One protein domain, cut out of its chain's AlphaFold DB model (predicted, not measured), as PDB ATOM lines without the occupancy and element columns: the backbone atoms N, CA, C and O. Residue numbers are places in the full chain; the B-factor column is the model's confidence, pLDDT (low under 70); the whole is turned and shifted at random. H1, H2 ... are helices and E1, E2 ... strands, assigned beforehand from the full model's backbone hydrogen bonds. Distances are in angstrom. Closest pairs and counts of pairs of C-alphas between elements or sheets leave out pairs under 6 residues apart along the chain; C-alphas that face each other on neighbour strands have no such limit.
ATOM      1  N   GLU A   7     -39.995 144.349  -3.559       81.69
ATOM      2  CA  GLU A   7     -39.959 145.010  -4.871       81.69
ATOM      3  C   GLU A   7     -41.358 145.380  -5.387       81.69
ATOM      4  O   GLU A   7     -41.588 146.499  -5.849       81.69
ATOM      5  N   SER A   8     -42.323 144.466  -5.245       84.12
ATOM      6  CA  SER A   8     -43.722 144.705  -5.618       84.12
ATOM      7  C   SER A   8     -44.350 145.801  -4.753       84.12
ATOM      8  O   SER A   8     -45.138 146.611  -5.234       84.12
ATOM      9  N   LEU A   9     -43.980 145.852  -3.472       85.94
ATOM     10  CA  LEU A   9     -44.475 146.838  -2.514       85.94
ATOM     11  C   LEU A   9     -43.925 148.241  -2.821       85.94
ATOM     12  O   LEU A   9     -44.679 149.211  -2.794       85.94
ATOM     13  N   ILE A  10     -42.647 148.339  -3.208       87.94
ATOM     14  CA  ILE A  10     -42.033 149.590  -3.682       87.94
ATOM     15  C   ILE A  10     -42.745 150.095  -4.942       87.94
ATOM     16  O   ILE A  10     -43.113 151.266  -5.004       87.94
ATOM     17  N   LEU A  11     -43.005 149.218  -5.918       89.06
ATOM     18  CA  LEU A  11     -43.739 149.576  -7.138       89.06
ATOM     19  C   LEU A  11     -45.141 150.115  -6.839       89.06
ATOM     20  O   LEU A  11     -45.542 151.131  -7.407       89.06
ATOM     21  N   VAL A  12     -45.871 149.478  -5.920       90.81
ATOM     22  CA  VAL A  12     -47.204 149.938  -5.502       90.81
ATOM     23  C   VAL A  12     -47.131 151.319  -4.849       90.81
ATOM     24  O   VAL A  12     -47.923 152.195  -5.196       90.81
ATOM     25  N   VAL A  13     -46.163 151.558  -3.961       92.50
ATOM     26  CA  VAL A  13     -45.969 152.876  -3.333       92.50
ATOM     27  C   VAL A  13     -45.622 153.935  -4.381       92.50
ATOM     28  O   VAL A  13     -46.237 155.002  -4.394       92.50
ATOM     29  N   CYS A  14     -44.710 153.638  -5.310       91.19
ATOM     30  CA  CYS A  14     -44.371 154.544  -6.406       91.19
ATOM     31  C   CYS A  14     -45.592 154.881  -7.275       91.19
ATOM     32  O   CYS A  14     -45.804 156.050  -7.592       91.19
ATOM     33  N   LEU A  15     -46.426 153.894  -7.614       94.06
ATOM     34  CA  LEU A  15     -47.656 154.112  -8.381       94.06
ATOM     35  C   LEU A  15     -48.646 155.015  -7.638       94.06
ATOM     36  O   LEU A  15     -49.208 155.928  -8.242       94.06
ATOM     37  N   ILE A  16     -48.819 154.813  -6.329       94.75
ATOM     38  CA  ILE A  16     -49.677 155.667  -5.497       94.75
ATOM     39  C   ILE A  16     -49.140 157.103  -5.471       94.75
ATOM     40  O   ILE A  16     -49.915 158.043  -5.644       94.75
ATOM     41  N   CYS A  17     -47.828 157.294  -5.315       94.81
ATOM     42  CA  CYS A  17     -47.214 158.623  -5.336       94.81
ATOM     43  C   CYS A  17     -47.416 159.327  -6.684       94.81
ATOM     44  O   CYS A  17     -47.818 160.490  -6.712       94.81
ATOM     45  N   VAL A  18     -47.194 158.628  -7.801       93.75
ATOM     46  CA  VAL A  18     -47.415 159.179  -9.148       93.75
ATOM     47  C   VAL A  18     -48.883 159.551  -9.346       93.75
ATOM     48  O   VAL A  18     -49.178 160.639  -9.840       93.75
ATOM     49  N   PHE A  19     -49.808 158.697  -8.909       93.31
ATOM     50  CA  PHE A  19     -51.239 158.979  -8.982       93.31
ATOM     51  C   PHE A  19     -51.636 160.193  -8.127       93.31
ATOM     52  O   PHE A  19     -52.385 161.053  -8.589       93.31
ATOM     53  N   ALA A  20     -51.096 160.316  -6.913       92.81
ATOM     54  CA  ALA A  20     -51.350 161.457  -6.037       92.81
ATOM     55  C   ALA A  20     -50.834 162.773  -6.641       92.81
ATOM     56  O   ALA A  20     -51.553 163.773  -6.636       92.81
ATOM     57  N   ILE A  21     -49.629 162.766  -7.221       92.94
ATOM     58  CA  ILE A  21     -49.065 163.923  -7.931       92.94
ATOM     59  C   ILE A  21     -49.937 164.281  -9.137       92.94
ATOM     60  O   ILE A  21     -50.276 165.448  -9.322       92.94
ATOM     61  N   TYR A  22     -50.347 163.290  -9.932       88.31
ATOM     62  CA  TYR A  22     -51.236 163.501 -11.074       88.31
ATOM     63  C   TYR A  22     -52.555 164.163 -10.654       88.31
ATOM     64  O   TYR A  22     -52.955 165.172 -11.237       88.31
ATOM     65  N   MET A  23     -53.201 163.644  -9.606       87.81
ATOM     66  CA  MET A  23     -54.450 164.197  -9.082       87.81
ATOM     67  C   MET A  23     -54.263 165.615  -8.539       87.81
ATOM     68  O   MET A  23     -55.067 166.497  -8.845       87.81
ATOM     69  N   TYR A  24     -53.185 165.869  -7.790       89.81
ATOM     70  CA  TYR A  24     -52.863 167.201  -7.282       89.81
ATOM     71  C   TYR A  24     -52.672 168.212  -8.418       89.81
ATOM     72  O   TYR A  24     -53.293 169.277  -8.412       89.81
ATOM     73  N   THR A  25     -51.871 167.863  -9.428       85.75
ATOM     74  CA  THR A  25     -51.636 168.718 -10.595       85.75
ATOM     75  C   THR A  25     -52.932 168.972 -11.357       85.75
ATOM     76  O   THR A  25     -53.226 170.119 -11.686       85.75
ATOM     77  N   LYS A  26     -53.763 167.943 -11.574       81.75
ATOM     78  CA  LYS A  26     -55.064 168.093 -12.239       81.75
ATOM     79  C   LYS A  26     -55.973 169.080 -11.498       81.75
ATOM     80  O   LYS A  26     -56.543 169.969 -12.126       81.75
ATOM     81  N   ILE A  27     -56.053 168.977 -10.168       84.12
ATOM     82  CA  ILE A  27     -56.839 169.897  -9.330       84.12
ATOM     83  C   ILE A  27     -56.298 171.329  -9.423       84.12
ATOM     84  O   ILE A  27     -57.080 172.271  -9.540       84.12
ATOM     85  N   GLN A  28     -54.977 171.514  -9.378       85.12
ATOM     86  CA  GLN A  28     -54.376 172.848  -9.476       85.12
ATOM     87  C   GLN A  28     -54.628 173.501 -10.838       85.12
ATOM     88  O   GLN A  28     -54.974 174.680 -10.902       85.12
ATOM     89  N   ILE A  29     -54.515 172.737 -11.929       80.81
ATOM     90  CA  ILE A  29     -54.806 173.234 -13.277       80.81
ATOM     91  C   ILE A  29     -56.282 173.647 -13.379       80.81
ATOM     92  O   ILE A  29     -56.561 174.754 -13.842       80.81
ATOM     93  N   ALA A  30     -57.215 172.820 -12.892       76.81
ATOM     94  CA  ALA A  30     -58.645 173.140 -12.893       76.81
ATOM     95  C   ALA A  30     -58.952 174.419 -12.093       76.81
ATOM     96  O   ALA A  30     -59.614 175.327 -12.597       76.81
ATOM     97  N   LYS A  31     -58.393 174.558 -10.881       81.75
ATOM     98  CA  LYS A  31     -58.543 175.770 -10.054       81.75
ATOM     99  C   LYS A  31     -58.008 177.022 -10.745       81.75
ATOM    100  O   LYS A  31     -58.656 178.068 -10.701       81.75
ATOM    101  N   ASN A  32     -56.851 176.929 -11.396       81.19
ATOM    102  CA  ASN A  32     -56.272 178.050 -12.132       81.19
ATOM    103  C   ASN A  32     -57.121 178.429 -13.349       81.19
ATOM    104  O   ASN A  32     -57.348 179.616 -13.580       81.19
ATOM    105  N   ALA A  33     -57.632 177.443 -14.091       76.94
ATOM    106  CA  ALA A  33     -58.521 177.669 -15.226       76.94
ATOM    107  C   ALA A  33     -59.846 178.318 -14.792       76.94
ATOM    108  O   ALA A  33     -60.280 179.290 -15.407       76.94
ATOM    109  N   LEU A  34     -60.434 177.862 -13.683       76.44
ATOM    110  CA  LEU A  34     -61.620 178.466 -13.071       76.44
ATOM    111  C   LEU A  34     -61.363 179.892 -12.576       76.44
ATOM    112  O   LEU A  34     -62.173 180.784 -12.810       76.44
ATOM    113  N   SER A  35     -60.223 180.136 -11.924       78.69
ATOM    114  CA  SER A  35     -59.826 181.475 -11.476       78.69
ATOM    115  C   SER A  35     -59.645 182.430 -12.656       78.69
ATOM    116  O   SER A  35     -60.112 183.569 -12.613       78.69
ATOM    117  N   LEU A  36     -59.006 181.964 -13.734       76.81
ATOM    118  CA  LEU A  36     -58.876 182.707 -14.984       76.81
ATOM    119  C   LEU A  36     -60.261 183.020 -15.560       76.81
ATOM    120  O   LEU A  36     -60.546 184.175 -15.859       76.81
ATOM    121  N   LEU A  37     -61.134 182.018 -15.658       74.69
ATOM    122  CA  LEU A  37     -62.488 182.162 -16.187       74.69
ATOM    123  C   LEU A  37     -63.319 183.155 -15.367       74.69
ATOM    124  O   LEU A  37     -63.878 184.088 -15.939       74.69
ATOM    125  N   GLY A  38     -63.278 183.063 -14.038       72.25
ATOM    126  CA  GLY A  38     -63.902 184.031 -13.137       72.25
ATOM    127  C   GLY A  38     -63.346 185.449 -13.292       72.25
ATOM    128  O   GLY A  38     -64.114 186.405 -13.329       72.25
ATOM    129  N   LYS A  39     -62.028 185.621 -13.465       75.88
ATOM    130  CA  LYS A  39     -61.429 186.939 -13.751       75.88
ATOM    131  C   LYS A  39     -61.843 187.485 -15.114       75.88
ATOM    132  O   LYS A  39     -62.003 188.692 -15.258       75.88
ATOM    133  N   MET A  40     -61.993 186.632 -16.122       72.56
ATOM    134  CA  MET A  40     -62.383 187.050 -17.471       72.56
ATOM    135  C   MET A  40     -63.841 187.493 -17.529       72.56
ATOM    136  O   MET A  40     -64.130 188.521 -18.146       72.56
ATOM    137  N   ILE A  41     -64.703 186.728 -16.860       69.81
ATOM    138  CA  ILE A  41     -66.151 186.910 -16.788       69.81
ATOM    139  C   ILE A  41     -66.537 188.029 -15.808       69.81
ATOM    140  O   ILE A  41     -67.397 188.846 -16.119       69.81
ATOM    141  N   GLY A  42     -65.884 188.097 -14.647       58.91
ATOM    142  CA  GLY A  42     -66.210 189.022 -13.559       58.91
ATOM    143  C   GLY A  42     -65.474 190.361 -13.586       58.91
ATOM    144  O   GLY A  42     -65.697 191.187 -12.699       58.91
ATOM    145  N   ASN A  43     -64.592 190.613 -14.563       59.38
ATOM    146  CA  ASN A  43     -63.982 191.936 -14.685       59.38
ATOM    147  C   ASN A  43     -65.080 192.952 -15.028       59.38
ATOM    148  O   ASN A  43     -65.801 192.749 -16.002       59.38
ATOM    149  N   LYS A  44     -65.188 194.044 -14.258       52.44
ATOM    150  CA  LYS A  44     -66.208 195.112 -14.372       52.44
ATOM    151  C   LYS A  44     -66.122 195.944 -15.669       52.44
ATOM    152  O   LYS A  44     -66.501 197.111 -15.686       52.44
ATOM    153  N   GLY A  45     -65.566 195.386 -16.738       55.16
ATOM    154  CA  GLY A  45     -65.572 196.000 -18.057       55.16
ATOM    155  C   GLY A  45     -66.906 195.759 -18.757       55.16
ATOM    156  O   GLY A  45     -67.540 194.725 -18.572       55.16
ATOM    157  N   THR A  46     -67.291 196.698 -19.612       53.53
ATOM    158  CA  THR A  46     -68.479 196.683 -20.486       53.53
ATOM    159  C   THR A  46     -68.415 195.647 -21.618       53.53
ATOM    160  O   THR A  46     -69.209 195.703 -22.551       53.53
ATOM    161  N   GLY A  47     -67.455 194.723 -21.564       61.56
ATOM    162  CA  GLY A  47     -67.170 193.779 -22.635       61.56
ATOM    163  C   GLY A  47     -68.151 192.614 -22.692       61.56
ATOM    164  O   GLY A  47     -68.678 192.173 -21.669       61.56
ATOM    165  N   ILE A  48     -68.356 192.081 -23.894       67.31
ATOM    166  CA  ILE A  48     -69.170 190.883 -24.108       67.31
ATOM    167  C   ILE A  48     -68.260 189.668 -24.002       67.31
ATOM    168  O   ILE A  48     -67.263 189.565 -24.712       67.31
ATOM    169  N   VAL A  49     -68.596 188.727 -23.127       70.62
ATOM    170  CA  VAL A  49     -67.915 187.427 -23.096       70.62
ATOM    171  C   VAL A  49     -68.724 186.462 -23.943       70.62
ATOM    172  O   VAL A  49     -69.925 186.399 -23.747       70.62
ATOM    173  N   VAL A  50     -68.094 185.746 -24.871       71.44
ATOM    174  CA  VAL A  50     -68.705 184.714 -25.715       71.44
ATOM    175  C   VAL A  50     -68.047 183.383 -25.399       71.44
ATOM    176  O   VAL A  50     -66.854 183.214 -25.634       71.44
ATOM    177  N   VAL A  51     -68.805 182.434 -24.859       72.75
ATOM    178  CA  VAL A  51     -68.294 181.091 -24.549       72.75
ATOM    179  C   VAL A  51     -68.747 180.091 -25.607       72.75
ATOM    180  O   VAL A  51     -69.931 180.029 -25.925       72.75
ATOM    181  N   VAL A  52     -67.804 179.312 -26.138       73.38
ATOM    182  CA  VAL A  52     -67.990 178.423 -27.287       73.38
ATOM    183  C   VAL A  52     -67.621 176.998 -26.928       73.38
ATOM    184  O   VAL A  52     -66.456 176.700 -26.681       73.38
ATOM    185  N   THR A  53     -68.587 176.087 -26.919       70.94
ATOM    186  CA  THR A  53     -68.323 174.666 -26.637       70.94
ATOM    187  C   THR A  53     -68.030 173.883 -27.900       70.94
ATOM    188  O   THR A  53     -68.447 174.280 -28.977       70.94
ATOM    189  N   HIS A  54     -67.398 172.714 -27.773       67.44
ATOM    190  CA  HIS A  54     -67.231 171.733 -28.860       67.44
ATOM    191  C   HIS A  54     -68.531 171.303 -29.570       67.44
ATOM    192  O   HIS A  54     -68.459 170.646 -30.603       67.44
ATOM    193  N   LYS A  55     -69.707 171.623 -29.015       63.41
ATOM    194  CA  LYS A  55     -71.011 171.328 -29.625       63.41
ATOM    195  C   LYS A  55     -71.494 172.435 -30.559       63.41
ATOM    196  O   LYS A  55     -72.522 172.255 -31.205       63.41
ATOM    197  N   SER A  56     -70.797 173.572 -30.633       65.00
ATOM    198  CA  SER A  56     -71.051 174.544 -31.696       65.00
ATOM    199  C   SER A  56     -70.603 173.950 -33.030       65.00
ATOM    200  O   SER A  56     -69.492 173.435 -33.139       65.00
ATOM    201  N   HIS A  57     -71.473 173.985 -34.039       60.06
ATOM    202  CA  HIS A  57     -71.158 173.450 -35.367       60.06
ATOM    203  C   HIS A  57     -70.469 174.471 -36.270       60.06
ATOM    204  O   HIS A  57     -69.753 174.085 -37.191       60.06
ATOM    205  N   ASP A  58     -70.665 175.765 -36.017       66.00
ATOM    206  CA  ASP A  58     -69.982 176.820 -36.744       66.00
ATOM    207  C   ASP A  58     -69.692 178.035 -35.852       66.00
ATOM    208  O   ASP A  58     -70.103 178.128 -34.692       66.00
ATOM    209  N   PHE A  59     -68.905 178.952 -36.405       73.88
ATOM    210  CA  PHE A  59     -68.568 180.225 -35.782       73.88
ATOM    211  C   PHE A  59     -69.543 181.351 -36.164       73.88
ATOM    212  O   PHE A  59     -69.265 182.508 -35.854       73.88
ATOM    213  N   LYS A  60     -70.662 181.065 -36.851       71.62
ATOM    214  CA  LYS A  60     -71.540 182.128 -37.372       71.62
ATOM    215  C   LYS A  60     -72.192 182.933 -36.258       71.62
ATOM    216  O   LYS A  60     -72.360 184.136 -36.416       71.62
ATOM    217  N   GLU A  61     -72.523 182.299 -35.134       69.81
ATOM    218  CA  GLU A  61     -73.070 183.003 -33.965       69.81
ATOM    219  C   GLU A  61     -72.062 184.010 -33.394       69.81
ATOM    220  O   GLU A  61     -72.427 185.129 -33.039       69.81
ATOM    221  N   ILE A  62     -70.775 183.653 -33.377       73.50
ATOM    222  CA  ILE A  62     -69.700 184.553 -32.950       73.50
ATOM    223  C   ILE A  62     -69.544 185.689 -33.958       73.50
ATOM    224  O   ILE A  62     -69.519 186.851 -33.565       73.50
ATOM    225  N   ASP A  63     -69.491 185.363 -35.254       75.94
ATOM    226  CA  ASP A  63     -69.385 186.353 -36.328       75.94
ATOM    227  C   ASP A  63     -70.544 187.373 -36.255       75.94
ATOM    228  O   ASP A  63     -70.320 188.577 -36.399       75.94
ATOM    229  N   ALA A  64     -71.768 186.918 -35.955       74.62
ATOM    230  CA  ALA A  64     -72.933 187.777 -35.753       74.62
ATOM    231  C   ALA A  64     -72.768 188.701 -34.534       74.62
ATOM    232  O   ALA A  64     -72.897 189.920 -34.674       74.62
ATOM    233  N   ILE A  65     -72.389 188.160 -33.367       72.94
ATOM    234  CA  ILE A  65     -72.166 188.948 -32.140       72.94
ATOM    235  C   ILE A  65     -71.084 190.009 -32.360       72.94
ATOM    236  O   ILE A  65     -71.270 191.162 -31.967       72.94
ATOM    237  N   LEU A  66     -69.980 189.648 -33.014       73.38
ATOM    238  CA  LEU A  66     -68.902 190.582 -33.339       73.38
ATOM    239  C   LEU A  66     -69.370 191.674 -34.307       73.38
ATOM    240  O   LEU A  66     -69.020 192.844 -34.147       73.38
ATOM    241  N   SER A  67     -70.201 191.320 -35.292       75.44
ATOM    242  CA  SER A  67     -70.723 192.279 -36.269       75.44
ATOM    243  C   SER A  67     -71.681 193.309 -35.656       75.44
ATOM    244  O   SER A  67     -71.681 194.465 -36.086       75.44
ATOM    245  N   GLU A  68     -72.445 192.914 -34.635       73.00
ATOM    246  CA  GLU A  68     -73.382 193.776 -33.904       73.00
ATOM    247  C   GLU A  68     -72.672 194.682 -32.887       73.00
ATOM    248  O   GLU A  68     -73.159 195.766 -32.577       73.00
ATOM    249  N   ASN A  69     -71.510 194.264 -32.374       70.19
ATOM    250  CA  ASN A  69     -70.855 194.879 -31.215       70.19
ATOM    251  C   ASN A  69     -69.457 195.433 -31.543       70.19
ATOM    252  O   ASN A  69     -68.530 195.323 -30.750       70.19
ATOM    253  N   LYS A  70     -69.311 196.082 -32.706       66.88
ATOM    254  CA  LYS A  70     -68.024 196.570 -33.256       66.88
ATOM    255  C   LYS A  70     -67.227 197.539 -32.365       66.88
ATOM    256  O   LYS A  70     -66.050 197.755 -32.637       66.88
ATOM    257  N   MET A  71     -67.859 198.170 -31.373       61.62
ATOM    258  CA  MET A  71     -67.233 199.159 -30.474       61.62
ATOM    259  C   MET A  71     -67.066 198.658 -29.032       61.62
ATOM    260  O   MET A  71     -66.686 199.433 -28.159       61.62
ATOM    261  N   VAL A  72     -67.370 197.386 -28.768       69.56
ATOM    262  CA  VAL A  72     -67.293 196.779 -27.437       69.56
ATOM    263  C   VAL A  72     -66.213 195.706 -27.446       69.56
ATOM    264  O   VAL A  72     -66.149 194.909 -28.377       69.56
ATOM    265  N   ASP A  73     -65.386 195.657 -26.401       71.06
ATOM    266  CA  ASP A  73     -64.398 194.589 -26.245       71.06
ATOM    267  C   ASP A  73     -65.109 193.235 -26.130       71.06
ATOM    268  O   ASP A  73     -65.828 192.976 -25.160       71.06
ATOM    269  N   VAL A  74     -64.898 192.354 -27.109       72.81
ATOM    270  CA  VAL A  74     -65.444 190.994 -27.082       72.81
ATOM    271  C   VAL A  74     -64.345 190.014 -26.687       72.81
ATOM    272  O   VAL A  74     -63.279 189.950 -27.299       72.81
ATOM    273  N   LYS A  75     -64.596 189.232 -25.637       75.62
ATOM    274  CA  LYS A  75     -63.715 188.143 -25.198       75.62
ATOM    275  C   LYS A  75     -64.331 186.824 -25.608       75.62
ATOM    276  O   LYS A  75     -65.473 186.553 -25.256       75.62
ATOM    277  N   ILE A  76     -63.573 185.986 -26.301       76.62
ATOM    278  CA  ILE A  76     -64.066 184.704 -26.809       76.62
ATOM    279  C   ILE A  76     -63.364 183.588 -26.043       76.62
ATOM    280  O   ILE A  76     -62.139 183.503 -26.038       76.62
ATOM    281  N   ILE A  77     -64.132 182.727 -25.384       77.69
ATOM    282  CA  ILE A  77     -63.636 181.573 -24.637       77.69
ATOM    283  C   ILE A  77     -64.031 180.318 -25.402       77.69
ATOM    284  O   ILE A  77     -65.205 179.983 -25.498       77.69
ATOM    285  N   LEU A  78     -63.047 179.604 -25.926       76.69
ATOM    286  CA  LEU A  78     -63.224 178.344 -26.630       76.69
ATOM    287  C   LEU A  78     -62.988 177.175 -25.674       76.69
ATOM    288  O   LEU A  78     -61.873 176.952 -25.199       76.69
ATOM    289  N   LEU A  79     -64.047 176.415 -25.420       74.69
ATOM    290  CA  LEU A  79     -64.057 175.214 -24.598       74.69
ATOM    291  C   LEU A  79     -63.897 173.983 -25.487       74.69
ATOM    292  O   LEU A  79     -64.889 173.427 -25.971       74.69
ATOM    293  N   SER A  80     -62.637 173.611 -25.720       72.12
ATOM    294  CA  SER A  80     -62.137 172.372 -26.340       72.12
ATOM    295  C   SER A  80     -60.947 172.661 -27.252       72.12
ATOM    296  O   SER A  80     -60.914 173.641 -28.000       72.12
ATOM    297  N   THR A  81     -59.996 171.730 -27.265       70.75
ATOM    298  CA  THR A  81     -58.870 171.708 -28.206       70.75
ATOM    299  C   THR A  81     -59.307 171.534 -29.663       70.75
ATOM    300  O   THR A  81     -58.559 171.908 -30.566       70.75
ATOM    301  N   HIS A  82     -60.531 171.057 -29.919       73.44
ATOM    302  CA  HIS A  82     -61.092 170.936 -31.268       73.44
ATOM    303  C   HIS A  82     -61.123 172.282 -32.020       73.44
ATOM    304  O   HIS A  82     -60.939 172.330 -33.238       73.44
ATOM    305  N   TRP A  83     -61.266 173.394 -31.293       74.00
ATOM    306  CA  TRP A  83     -61.326 174.734 -31.872       74.00
ATOM    307  C   TRP A  83     -59.980 175.277 -32.355       74.00
ATOM    308  O   TRP A  83     -59.959 176.180 -33.190       74.00
ATOM    309  N   ILE A  84     -58.857 174.717 -31.888       72.19
ATOM    310  CA  ILE A  84     -57.501 175.191 -32.218       72.19
ATOM    311  C   ILE A  84     -57.246 175.156 -33.729       72.19
ATOM    312  O   ILE A  84     -56.561 176.024 -34.270       72.19
ATOM    313  N   TYR A  85     -57.795 174.164 -34.429       72.69
ATOM    314  CA  TYR A  85     -57.633 174.052 -35.877       72.69
ATOM    315  C   TYR A  85     -58.590 174.966 -36.637       72.69
ATOM    316  O   TYR A  85     -58.189 175.591 -37.618       72.69
ATOM    317  N   GLN A  86     -59.834 175.080 -36.171       72.25
ATOM    318  CA  GLN A  86     -60.859 175.865 -36.856       72.25
ATOM    319  C   GLN A  86     -60.599 177.371 -36.733       72.25
ATOM    320  O   GLN A  86     -60.781 178.114 -37.695       72.25
ATOM    321  N   ILE A  87     -60.104 177.832 -35.581       74.56
ATOM    322  CA  ILE A  87     -59.842 179.257 -35.353       74.56
ATOM    323  C   ILE A  87     -58.704 179.817 -36.205       74.56
ATOM    324  O   ILE A  87     -58.727 180.993 -36.543       74.56
ATOM    325  N   LYS A  88     -57.743 178.987 -36.637       70.88
ATOM    326  CA  LYS A  88     -56.670 179.424 -37.552       70.88
ATOM    327  C   LYS A  88     -57.212 179.969 -38.876       70.88
ATOM    328  O   LYS A  88     -56.525 180.732 -39.547       70.88
ATOM    329  N   GLN A  89     -58.425 179.567 -39.252       71.75
ATOM    330  CA  GLN A  89     -59.094 180.014 -40.470       71.75
ATOM    331  C   GLN A  89     -59.898 181.308 -40.262       71.75
ATOM    332  O   GLN A  89     -60.363 181.904 -41.232       71.75
ATOM    333  N   LYS A  90     -60.061 181.761 -39.014       73.38
ATOM    334  CA  LYS A  90     -60.799 182.973 -38.658       73.38
ATOM    335  C   LYS A  90     -59.836 184.108 -38.327       73.38
ATOM    336  O   LYS A  90     -58.809 183.920 -37.680       73.38
ATOM    337  N   LYS A  91     -60.176 185.308 -38.794       68.31
ATOM    338  CA  LYS A  91     -59.487 186.555 -38.451       68.31
ATOM    339  C   LYS A  91     -60.513 187.509 -37.873       68.31
ATOM    340  O   LYS A  91     -61.245 188.153 -38.621       68.31
ATOM    341  N   TRP A  92     -60.548 187.579 -36.556       72.38
ATOM    342  CA  TRP A  92     -61.316 188.577 -35.836       72.38
ATOM    343  C   TRP A  92     -60.364 189.716 -35.413       72.38
ATOM    344  O   TRP A  92     -59.154 189.493 -35.276       72.38
ATOM    345  N   LYS A  93     -60.858 190.960 -35.370       58.69
ATOM    346  CA  LYS A  93     -60.056 192.155 -35.052       58.69
ATOM    347  C   LYS A  93     -60.524 192.712 -33.708       58.69
ATOM    348  O   LYS A  93     -61.665 193.144 -33.612       58.69
ATOM    349  N   ASN A  94     -59.587 192.868 -32.768       56.28
ATOM    350  CA  ASN A  94     -59.773 193.440 -31.424       56.28
ATOM    351  C   ASN A  94     -60.400 192.503 -30.373       56.28
ATOM    352  O   ASN A  94     -60.961 192.978 -29.392       56.28
ATOM    353  N   GLU A  95     -60.260 191.184 -30.518       65.75
ATOM    354  CA  GLU A  95     -60.740 190.216 -29.525       65.75
ATOM    355  C   GLU A  95     -59.605 189.508 -28.784       65.75
ATOM    356  O   GLU A  95     -58.533 189.228 -29.329       65.75
ATOM    357  N   ILE A  96     -59.872 189.151 -27.525       65.19
ATOM    358  CA  ILE A  96     -59.003 188.265 -26.748       65.19
ATOM    359  C   ILE A  96     -59.613 186.865 -26.763       65.19
ATOM    360  O   ILE A  96     -60.724 186.658 -26.266       65.19
ATOM    361  N   ILE A  97     -58.878 185.914 -27.338       70.12
ATOM    362  CA  ILE A  97     -59.289 184.515 -27.461       70.12
ATOM    363  C   ILE A  97     -58.610 183.691 -26.368       70.12
ATOM    364  O   ILE A  97     -57.384 183.691 -26.248       70.12
ATOM    365  N   TYR A  98     -59.403 182.934 -25.618       71.88
ATOM    366  CA  TYR A  98     -58.931 182.012 -24.594       71.88
ATOM    367  C   TYR A  98     -59.308 180.583 -24.948       71.88
ATOM    368  O   TYR A  98     -60.440 180.316 -25.336       71.88
ATOM    369  N   PHE A  99     -58.370 179.658 -24.766       73.12
ATOM    370  CA  PHE A  99     -58.608 178.229 -24.940       73.12
ATOM    371  C   PHE A  99     -58.608 177.561 -23.577       73.12
ATOM    372  O   PHE A  99     -57.632 177.661 -22.833       73.12
ATOM    373  N   ILE A 100     -59.693 176.864 -23.265       73.50
ATOM    374  CA  ILE A 100     -59.793 176.028 -22.076       73.50
ATOM    375  C   ILE A 100     -60.169 174.631 -22.551       73.50
ATOM    376  O   ILE A 100     -61.125 174.442 -23.302       73.50
ATOM    377  N   ASP A 101     -59.379 173.642 -22.157       72.94
ATOM    378  CA  ASP A 101     -59.690 172.254 -22.466       72.94
ATOM    379  C   ASP A 101     -60.896 171.804 -21.624       72.94
ATOM    380  O   ASP A 101     -60.926 171.995 -20.406       72.94
ATOM    381  N   SER A 102     -61.882 171.177 -22.265       67.81
ATOM    382  CA  SER A 102     -63.049 170.589 -21.596       67.81
ATOM    383  C   SER A 102     -62.689 169.450 -20.636       67.81
ATOM    384  O   SER A 102     -63.496 169.071 -19.796       67.81
ATOM    385  N   ASN A 103     -61.479 168.892 -20.745       70.69
ATOM    386  CA  ASN A 103     -60.946 167.910 -19.796       70.69
ATOM    387  C   ASN A 103     -60.395 168.550 -18.511       70.69
ATOM    388  O   ASN A 103     -60.109 167.843 -17.541       70.69
ATOM    389  N   VAL A 104     -60.191 169.871 -18.528       72.94
ATOM    390  CA  VAL A 104     -59.665 170.658 -17.408       72.94
ATOM    391  C   VAL A 104     -60.791 171.338 -16.639       72.94
ATOM    392  O   VAL A 104     -60.734 171.371 -15.414       72.94
ATOM    393  N   VAL A 105     -61.796 171.865 -17.344       72.50
ATOM    394  CA  VAL A 105     -62.988 172.479 -16.744       72.50
ATOM    395  C   VAL A 105     -64.228 171.862 -17.377       72.50
ATOM    396  O   VAL A 105     -64.363 171.845 -18.603       72.50
ATOM    397  N   SER A 106     -65.124 171.358 -16.535       73.56
ATOM    398  CA  SER A 106     -66.405 170.794 -16.958       73.56
ATOM    399  C   SER A 106     -67.366 171.880 -17.457       73.56
ATOM    400  O   SER A 106     -67.223 173.063 -17.144       73.56
ATOM    401  N   LEU A 107     -68.371 171.497 -18.252       71.38
ATOM    402  CA  LEU A 107     -69.366 172.456 -18.746       71.38
ATOM    403  C   LEU A 107     -70.208 173.031 -17.597       71.38
ATOM    404  O   LEU A 107     -70.577 174.202 -17.646       71.38
ATOM    405  N   GLU A 108     -70.461 172.240 -16.556       72.69
ATOM    406  CA  GLU A 108     -71.195 172.634 -15.351       72.69
ATOM    407  C   GLU A 108     -70.459 173.728 -14.567       72.69
ATOM    408  O   GLU A 108     -71.065 174.696 -14.111       72.69
ATOM    409  N   GLU A 109     -69.138 173.607 -14.444       72.38
ATOM    410  CA  GLU A 109     -68.285 174.612 -13.805       72.38
ATOM    411  C   GLU A 109     -68.263 175.933 -14.583       72.38
ATOM    412  O   GLU A 109     -68.253 177.012 -13.983       72.38
ATOM    413  N   VAL A 110     -68.293 175.861 -15.918       73.62
ATOM    414  CA  VAL A 110     -68.395 177.060 -16.753       73.62
ATOM    415  C   VAL A 110     -69.780 177.698 -16.638       73.62
ATOM    416  O   VAL A 110     -69.860 178.914 -16.466       73.62
ATOM    417  N   ASP A 111     -70.856 176.909 -16.674       71.06
ATOM    418  CA  ASP A 111     -72.226 177.402 -16.473       71.06
ATOM    419  C   ASP A 111     -72.366 178.103 -15.113       71.06
ATOM    420  O   ASP A 111     -72.864 179.227 -15.035       71.06
ATOM    421  N   TYR A 112     -71.831 177.499 -14.047       72.69
ATOM    422  CA  TYR A 112     -71.785 178.111 -12.720       72.69
ATOM    423  C   TYR A 112     -71.082 179.477 -12.756       72.69
ATOM    424  O   TYR A 112     -71.641 180.487 -12.331       72.69
ATOM    425  N   ALA A 113     -69.875 179.547 -13.313       71.44
ATOM    426  CA  ALA A 113     -69.116 180.793 -13.339       71.44
ATOM    427  C   ALA A 113     -69.771 181.898 -14.189       71.44
ATOM    428  O   ALA A 113     -69.619 183.080 -13.875       71.44
ATOM    429  N   ILE A 114     -70.518 181.533 -15.233       71.62
ATOM    430  CA  ILE A 114     -71.317 182.476 -16.023       71.62
ATOM    431  C   ILE A 114     -72.500 183.000 -15.204       71.62
ATOM    432  O   ILE A 114     -72.689 184.211 -15.129       71.62
ATOM    433  N   ARG A 115     -73.272 182.115 -14.557       69.06
ATOM    434  CA  ARG A 115     -74.473 182.490 -13.786       69.06
ATOM    435  C   ARG A 115     -74.176 183.384 -12.593       69.06
ATOM    436  O   ARG A 115     -74.936 184.303 -12.312       69.06
ATOM    437  N   PHE A 116     -73.085 183.107 -11.888       70.00
ATOM    438  CA  PHE A 116     -72.673 183.875 -10.710       70.00
ATOM    439  C   PHE A 116     -71.730 185.030 -11.057       70.00
ATOM    440  O   PHE A 116     -71.138 185.651 -10.172       70.00
ATOM    441  N   SER A 117     -71.593 185.337 -12.346       67.00
ATOM    442  CA  SER A 117     -70.862 186.505 -12.795       67.00
ATOM    443  C   SER A 117     -71.541 187.794 -12.332       67.00
ATOM    444  O   SER A 117     -72.738 187.971 -12.553       67.00
ATOM    445  N   PRO A 118     -70.788 188.766 -11.794       64.19
ATOM    446  CA  PRO A 118     -71.300 190.117 -11.596       64.19
ATOM    447  C   PRO A 118     -71.474 190.896 -12.918       64.19
ATOM    448  O   PRO A 118     -72.009 192.004 -12.900       64.19
ATOM    449  N   SER A 119     -71.006 190.368 -14.057       64.75
ATOM    450  CA  SER A 119     -71.130 191.014 -15.370       64.75
ATOM    451  C   SER A 119     -72.485 190.727 -16.020       64.75
ATOM    452  O   SER A 119     -72.839 189.577 -16.267       64.75
ATOM    453  N   LYS A 120     -73.206 191.797 -16.377       61.31
ATOM    454  CA  LYS A 120     -74.511 191.752 -17.060       61.31
ATOM    455  C   LYS A 120     -74.417 191.432 -18.571       61.31
ATOM    456  O   LYS A 120     -75.447 191.362 -19.232       61.31
ATOM    457  N   HIS A 121     -73.214 191.248 -19.131       66.56
ATOM    458  CA  HIS A 121     -72.976 191.192 -20.588       66.56
ATOM    459  C   HIS A 121     -72.359 189.875 -21.093       66.56
ATOM    460  O   HIS A 121     -71.681 189.845 -22.121       66.56
ATOM    461  N   VAL A 122     -72.582 188.762 -20.394       65.25
ATOM    462  CA  VAL A 122     -72.096 187.446 -20.835       65.25
ATOM    463  C   VAL A 122     -73.073 186.835 -21.849       65.25
ATOM    464  O   VAL A 122     -74.257 186.692 -21.568       65.25
ATOM    465  N   LYS A 123     -72.574 186.477 -23.036       65.00
ATOM    466  CA  LYS A 123     -73.262 185.708 -24.083       65.00
ATOM    467  C   LYS A 123     -72.586 184.334 -24.229       65.00
ATOM    468  O   LYS A 123     -71.404 184.161 -23.952       65.00
ATOM    469  N   TYR A 124     -73.300 183.315 -24.685       64.00
ATOM    470  CA  TYR A 124     -72.692 182.002 -24.935       64.00
ATOM    471  C   TYR A 124     -73.358 181.327 -26.120       64.00
ATOM    472  O   TYR A 124     -74.566 181.429 -26.321       64.00
ATOM    473  N   THR A 125     -72.532 180.616 -26.881       59.59
ATOM    474  CA  THR A 125     -72.841 180.025 -28.183       59.59
ATOM    475  C   THR A 125     -72.284 178.593 -28.255       59.59
ATOM    476  O   THR A 125     -71.075 178.412 -28.319       59.59
ATOM    477  N   GLY A 126     -73.121 177.547 -28.231       49.50
ATOM    478  CA  GLY A 126     -72.682 176.149 -28.444       49.50
ATOM    479  C   GLY A 126     -73.293 175.128 -27.477       49.50
ATOM    480  O   GLY A 126     -72.864 175.046 -26.335       49.50
TER     481      GLY A 126
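Overview. This is residues 7 to 126 of the 141 residues of an uncharacterized protein of Paenibacillus pabuli (UniProt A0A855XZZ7). A small slab made of one sheet of four parallel strands, with helices over both of its faces, has one long helix, H1, running out of it as a straight arm. The last part of H1, residues 30 to 42, and the short helix H4 cover one face of the sheet, H2 covers the other face, and the little helix H3 only grazes the sheet; residues 7 to 25 of H1 stick out with nothing beside them. The printed part has 120 residues, with four named helices and four named strands in the order H1 E1 H2 E2 H3 E3 H4 E4; the sheet runs E3 E2 E1 E4, and the class is mixed, helices and strands. The whole is loose, with a radius of gyration of the C-alphas of 18.0 A and spans of 66 by 32 by 21 A, the arm making the length.

Along the chain. Begin in the sheet at C-alpha 48, at (-69.170, 190.883, -24.108), where E1 starts; it holds residues 48 to 53 and is 16.4 A long. E2, residues 74 to 79, is 16.0 A long, E3 holds residues 96 to 100 and is 13.1 A long, and E4 holds residues 122 to 125, ending at C-alpha 125 at (-72.841, 180.025, -28.183). Now go back to C-alpha 7 at (-39.959, 145.010, -4.871); from there H1, residues 7 to 42, runs 52.0 A to C-alpha 42 at (-66.210, 189.022, -13.559). H2, residues 60 to 68, and H4, residues 107 to 115, are each 12.3 A long, and H3 holds residues 83 to 87.

Arrangement. Look first at the inner strands E1 and E2, parallel at 18 degrees, where N 50 and O 75 are 2.8 A apart, within hydrogen-bond range. The edge strand E3 is parallel to E2 at 17 degrees, with N 98 and O 76 at 2.8 A. On the other side of E1, the edge strand E4 is parallel to it at 30 degrees, with N 123 and O 49 at 2.7 A. Strand-helix-strand units, two parallel neighbour strands with a helix between them in the chain, are E1, H2, E2 and E2, H3, E3; E3, H4, E4 is a split unit, with E2 and E1 between its strands, and the three crossovers are right-handed. H1 is on the sheet at a height over the sheet of 13.1 A; it lies over E2 and only just over E3 and E1, with 3 of its C-alphas on each of those two. It runs along the strands, at 19 degrees to E2 on the local plane. H4 is on the same face, over E1, at a height of 9.9 A. H1 touches H4 with residues 34 to 41 alone, at a shallow tilt of 30 degrees, the same way; their closest C-alphas, those of Gly 38 and Ala 113, are 6.1 A apart. H2 is on the opposite face, over E1, at a height of 9.6 A, and is apart from H1 and H4. In H1, H2, H3 and H4 every O i to N i+4 pair is within hydrogen-bond range.

Size, cuts and confidence. The two C-alphas farthest apart are those of Glu 7 and Glu 68, at 65.9 A. Without residues 7 to 25, which stand free, the body spans 37 by 31 by 18 A. The printed part has no cut, and no link is long. The mean pLDDT of the printed part is 73.5; look for values under 70 in 34 residues, among them 41 to 48, 54 to 58 and 117 to 126.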